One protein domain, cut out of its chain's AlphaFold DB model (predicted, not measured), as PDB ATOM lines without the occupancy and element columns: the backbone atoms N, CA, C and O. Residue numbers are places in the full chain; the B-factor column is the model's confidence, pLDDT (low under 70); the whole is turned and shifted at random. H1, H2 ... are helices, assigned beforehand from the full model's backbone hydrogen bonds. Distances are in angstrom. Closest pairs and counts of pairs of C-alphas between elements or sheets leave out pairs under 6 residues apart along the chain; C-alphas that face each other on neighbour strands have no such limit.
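This is residues 50 to 93 of the 240 residues of the protein "LAFE_0D03422g1_1" of Lachancea fermentati (UniProt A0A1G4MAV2). The picture is a wide, open U: helix H2 is one arm, H3 the other, and the long link of residues 68 to 80 spans the gap between them. Tiny H1 makes a corner with H2 at that arm's far end. The printed part has 44 residues with three named helices, H1, H2, H3 in chain order, no named strand, and is all helix. It is extended, with a radius of gyration of the C-alphas of 16.1 A and spans of 44 by 23 by 13 A.

Find C-alpha 50 at (251.632, 273.172, 239.776); here H1 begins, residues 50 to 53, 5.3 A long. H2, residues 56 to 67, runs 15.2 A; H3, residues 81 to 89, runs 12.2 A to C-alpha 89 at (238.289, 247.201, 216.283).

H1 and residues 58 to 62 of H2 touch only at the corner, the closest C-alphas, of Val 53 and Arg 59, 4.9 A apart. H3 is apart from H1 and H2. In H2 and H3 every O i to N i+4 pair is within hydrogen-bond range; H1 is too short for one.

The C-alphas farthest apart, of Glu 54 and Glu 93, are 44.0 A apart. The printed part has no cut; link H2 to H3 is long. Look for pLDDT under 70 at residues 50 to 54, 56 to 57, 64 to 75 and 79.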
ATOM      1  N   ALA A  50     250.351 272.994 239.106       65.00
ATOM      2  CA  ALA A  50     251.632 273.172 239.776       65.00
ATOM      3  C   ALA A  50     252.106 271.906 240.516       65.00
ATOM      4  O   ALA A  50     253.294 271.619 240.475       65.00
ATOM      5  N   GLU A  51     251.200 271.131 241.124       68.12
ATOM      6  CA  GLU A  51     251.533 269.887 241.837       68.12
ATOM      7  C   GLU A  51     251.924 268.764 240.866       68.12
ATOM      8  O   GLU A  51     252.861 268.024 241.142       68.12
ATOM      9  N   LEU A  52     251.287 268.677 239.688       62.66
ATOM     10  CA  LEU A  52     251.668 267.691 238.663       62.66
ATOM     11  C   LEU A  52     253.020 267.994 238.000       62.66
ATOM     12  O   LEU A  52     253.676 267.080 237.514       62.66
ATOM     13  N   VAL A  53     253.437 269.262 237.937       63.25
ATOM     14  CA  VAL A  53     254.686 269.679 237.268       63.25
ATOM     15  C   VAL A  53     255.911 269.566 238.192       63.25
ATOM     16  O   VAL A  53     257.046 269.640 237.718       63.25
ATOM     17  N   GLU A  54     255.723 269.346 239.497       68.94
ATOM     18  CA  GLU A  54     256.839 269.029 240.404       68.94
ATOM     19  C   GLU A  54     257.442 267.644 240.127       68.94
ATOM     20  O   GLU A  54     258.625 267.416 240.393       68.94
ATOM     21  N   GLU A  55     256.664 266.732 239.546       70.00
ATOM     22  CA  GLU A  55     257.108 265.378 239.234       70.00
ATOM     23  C   GLU A  55     257.988 265.338 237.970       70.00
ATOM     24  O   GLU A  55     257.655 265.911 236.932       70.00
ATOM     25  N   GLU A  56     259.110 264.606 238.031       64.69
ATOM     26  CA  GLU A  56     260.116 264.582 236.954       64.69
ATOM     27  C   GLU A  56     259.549 264.086 235.612       64.69
ATOM     28  O   GLU A  56     259.802 264.694 234.574       64.69
ATOM     29  N   ARG A  57     258.734 263.023 235.615       69.50
ATOM     30  CA  ARG A  57     258.195 262.427 234.381       69.50
ATOM     31  C   ARG A  57     257.097 263.284 233.728       69.50
ATOM     32  O   ARG A  57     257.229 263.579 232.538       69.50
ATOM     33  N   PRO A  58     256.049 263.747 234.440       73.62
ATOM     34  CA  PRO A  58     255.071 264.685 233.883       73.62
ATOM     35  C   PRO A  58     255.691 266.010 233.438       73.62
ATOM     36  O   PRO A  58     255.292 266.546 232.406       73.62
ATOM     37  N   ARG A  59     256.703 266.508 234.158       73.50
ATOM     38  CA  ARG A  59     257.447 267.703 233.762       73.50
ATOM     39  C   ARG A  59     258.165 267.514 232.433       73.50
ATOM     40  O   ARG A  59     257.977 268.327 231.538       73.50
ATOM     41  N   VAL A  60     258.930 266.435 232.272       70.62
ATOM     42  CA  VAL A  60     259.628 266.137 231.012       70.62
ATOM     43  C   VAL A  60     258.632 265.973 229.863       70.62
ATOM     44  O   VAL A  60     258.877 266.475 228.768       70.62
ATOM     45  N   VAL A  61     257.487 265.330 230.102       71.69
ATOM     46  CA  VAL A  61     256.419 265.193 229.100       71.69
ATOM     47  C   VAL A  61     255.812 266.552 228.737       71.69
ATOM     48  O   VAL A  61     255.613 266.832 227.557       71.69
ATOM     49  N   TYR A  62     255.558 267.417 229.719       74.50
ATOM     50  CA  TYR A  62     255.050 268.769 229.486       74.50
ATOM     51  C   TYR A  62     256.060 269.632 228.718       74.50
ATOM     52  O   TYR A  62     255.691 270.297 227.752       74.50
ATOM     53  N   GLU A  63     257.341 269.576 229.088       72.62
ATOM     54  CA  GLU A  63     258.419 270.264 228.377       72.62
ATOM     55  C   GLU A  63     258.498 269.785 226.912       72.62
ATOM     56  O   GLU A  63     258.530 270.617 226.005       72.62
ATOM     57  N   HIS A  64     258.418 268.476 226.652       69.38
ATOM     58  CA  HIS A  64     258.447 267.928 225.288       69.38
ATOM     59  C   HIS A  64     257.183 268.207 224.460       69.38
ATOM     60  O   HIS A  64     257.271 268.274 223.237       69.38
ATOM     61  N   LEU A  65     256.010 268.331 225.086       66.88
ATOM     62  CA  LEU A  65     254.747 268.568 224.374       66.88
ATOM     63  C   LEU A  65     254.454 270.050 224.134       66.88
ATOM     64  O   LEU A  65     253.793 270.378 223.152       66.88
ATOM     65  N   VAL A  66     254.877 270.925 225.049       66.69
ATOM     66  CA  VAL A  66     254.466 272.335 225.067       66.69
ATOM     67  C   VAL A  66     255.624 273.285 224.783       66.69
ATOM     68  O   VAL A  66     255.422 274.278 224.091       66.69
ATOM     69  N   LEU A  67     256.824 273.022 225.316       65.06
ATOM     70  CA  LEU A  67     257.969 273.932 225.155       65.06
ATOM     71  C   LEU A  67     258.813 273.601 223.932       65.06
ATOM     72  O   LEU A  67     259.430 274.490 223.346       65.06
ATOM     73  N   TRP A  68     258.881 272.326 223.570       59.84
ATOM     74  CA  TRP A  68     259.532 271.922 222.342       59.84
ATOM     75  C   TRP A  68     258.502 272.143 221.250       59.84
ATOM     76  O   TRP A  68     257.448 271.508 221.263       59.84
ATOM     77  N   ASP A  69     258.818 273.060 220.332       54.06
ATOM     78  CA  ASP A  69     258.132 273.255 219.054       54.06
ATOM     79  C   ASP A  69     258.283 271.954 218.253       54.06
ATOM     80  O   ASP A  69     259.077 271.803 217.322       54.06
ATOM     81  N   THR A  70     257.583 270.918 218.703       54.97
ATOM     82  CA  THR A  70     257.457 269.688 217.966       54.97
ATOM     83  C   THR A  70     256.646 270.100 216.759       54.97
ATOM     84  O   THR A  70     255.444 270.346 216.833       54.97
ATOM     85  N   HIS A  71     257.334 270.233 215.627       51.22
ATOM     86  CA  HIS A  71     256.722 270.260 214.312       51.22
ATOM     87  C   HIS A  71     256.044 268.899 214.092       51.22
ATOM     88  O   HIS A  71     256.469 268.094 213.262       51.22
ATOM     89  N   LEU A  72     255.011 268.602 214.885       56.06
ATOM     90  CA  LEU A  72     254.051 267.558 214.625       56.06
ATOM     91  C   LEU A  72     253.426 267.983 213.310       56.06
ATOM     92  O   LEU A  72     252.551 268.850 213.263       56.06
ATOM     93  N   GLN A  73     253.958 267.427 212.220       57.81
ATOM     94  CA  GLN A  73     253.340 267.564 210.918       57.81
ATOM     95  C   GLN A  73     251.857 267.266 211.109       57.81
ATOM     96  O   GLN A  73     251.544 266.288 211.796       57.81
ATOM     97  N   PRO A  74     250.958 268.102 210.565       59.16
ATOM     98  CA  PRO A  74     249.532 267.959 210.791       59.16
ATOM     99  C   PRO A  74     249.133 266.514 210.505       59.16
ATOM    100  O   PRO A  74     249.153 266.052 209.361       59.16
ATOM    101  N   PHE A  75     248.848 265.770 211.575       63.25
ATOM    102  CA  PHE A  75     248.566 264.354 211.462       63.25
ATOM    103  C   PHE A  75     247.224 264.234 210.760       63.25
ATOM    104  O   PHE A  75     246.184 264.615 211.302       63.25
ATOM    105  N   ALA A  76     247.235 263.718 209.533       70.94
ATOM    106  CA  ALA A  76     246.022 263.493 208.769       70.94
ATOM    107  C   ALA A  76     245.244 262.316 209.379       70.94
ATOM    108  O   ALA A  76     245.222 261.220 208.821       70.94
ATOM    109  N   TRP A  77     244.576 262.549 210.517       73.81
ATOM    110  CA  TRP A  77     243.791 261.553 211.258       73.81
ATOM    111  C   TRP A  77     242.846 260.784 210.337       73.81
ATOM    112  O   TRP A  77     242.744 259.561 210.420       73.81
ATOM    113  N   ARG A  78     242.238 261.501 209.384       71.12
ATOM    114  CA  ARG A  78     241.309 260.960 208.385       71.12
ATOM    115  C   ARG A  78     241.924 259.912 207.452       71.12
ATOM    116  O   ARG A  78     241.205 259.030 207.015       71.12
ATOM    117  N   ARG A  79     243.227 259.989 207.161       69.50
ATOM    118  CA  ARG A  79     243.949 259.043 206.284       69.50
ATOM    119  C   ARG A  79     244.858 258.088 207.057       69.50
ATOM    120  O   ARG A  79     245.613 257.328 206.459       69.50
ATOM    121  N   SER A  80     244.839 258.164 208.385       79.06
ATOM    122  CA  SER A  80     245.769 257.412 209.210       79.06
ATOM    123  C   SER A  80     245.372 255.945 209.332       79.06
ATOM    124  O   SER A  80     244.200 255.604 209.498       79.06
ATOM    125  N   HIS A  81     246.377 255.069 209.336       77.75
ATOM    126  CA  HIS A  81     246.172 253.648 209.606       77.75
ATOM    127  C   HIS A  81     245.588 253.410 211.008       77.75
ATOM    128  O   HIS A  81     244.812 252.483 211.210       77.75
ATOM    129  N   LEU A  82     245.908 254.291 211.960       80.81
ATOM    130  CA  LEU A  82     245.412 254.234 213.334       80.81
ATOM    131  C   LEU A  82     243.886 254.393 213.384       80.81
ATOM    132  O   LEU A  82     243.211 253.587 214.020       80.81
ATOM    133  N   ARG A  83     243.321 255.356 212.642       81.81
ATOM    134  CA  ARG A  83     241.864 255.506 212.507       81.81
ATOM    135  C   ARG A  83     241.225 254.256 211.902       81.81
ATOM    136  O   ARG A  83     240.228 253.787 212.439       81.81
ATOM    137  N   ALA A  84     241.804 253.702 210.837       79.38
ATOM    138  CA  ALA A  84     241.282 252.493 210.198       79.38
ATOM    139  C   ALA A  84     241.299 251.285 211.152       79.38
ATOM    140  O   ALA A  84     240.320 250.546 211.240       79.38
ATOM    141  N   LEU A  85     242.384 251.106 211.914       82.75
ATOM    142  CA  LEU A  85     242.486 250.061 212.931       82.75
ATOM    143  C   LEU A  85     241.467 250.256 214.054       82.75
ATOM    144  O   LEU A  85     240.834 249.287 214.454       82.75
ATOM    145  N   LEU A  86     241.277 251.489 214.522       85.06
ATOM    146  CA  LEU A  86     240.331 251.823 215.585       85.06
ATOM    147  C   LEU A  86     238.874 251.626 215.143       85.06
ATOM    148  O   LEU A  86     238.070 251.061 215.875       85.06
ATOM    149  N   LEU A  87     238.523 252.052 213.929       82.75
ATOM    150  CA  LEU A  87     237.186 251.825 213.371       82.75
ATOM    151  C   LEU A  87     236.931 250.331 213.144       82.75
ATOM    152  O   LEU A  87     235.842 249.842 213.444       82.75
ATOM    153  N   LYS A  88     237.957 249.589 212.708       81.12
ATOM    154  CA  LYS A  88     237.895 248.131 212.555       81.12
ATOM    155  C   LYS A  88     237.723 247.410 213.894       81.12
ATOM    156  O   LYS A  88     236.929 246.475 213.963       81.12
ATOM    157  N   THR A  89     238.435 247.811 214.949       85.50
ATOM    158  CA  THR A  89     238.289 247.201 216.283       85.50
ATOM    159  C   THR A  89     236.950 247.540 216.926       85.50
ATOM    160  O   THR A  89     236.371 246.682 217.588       85.50
ATOM    161  N   LEU A  90     236.424 248.744 216.692       83.94
ATOM    162  CA  LEU A  90     235.111 249.168 217.184       83.94
ATOM    163  C   LEU A  90     233.937 248.723 216.294       83.94
ATOM    164  O   LEU A  90     232.793 248.986 216.649       83.94
ATOM    165  N   GLN A  91     234.203 248.045 215.170       78.94
ATOM    166  CA  GLN A  91     233.198 247.602 214.190       78.94
ATOM    167  C   GLN A  91     232.289 248.737 213.685       78.94
ATOM    168  O   GLN A  91     231.106 248.534 213.418       78.94
ATOM    169  N   ILE A  92     232.840 249.943 213.556       82.25
ATOM    170  CA  ILE A  92     232.113 251.100 213.032       82.25
ATOM    171  C   ILE A  92     232.352 251.157 211.526       82.25
ATOM    172  O   ILE A  92     233.496 251.171 211.071       82.25
ATOM    173  N   GLU A  93     231.266 251.186 210.757       75.00
ATOM    174  CA  GLU A  93     231.317 251.268 209.300       75.00
ATOM    175  C   GLU A  93     231.894 252.626 208.874       75.00
ATOM    176  O   GLU A  93     231.483 253.684 209.360       75.00
TER     177      GLU A  93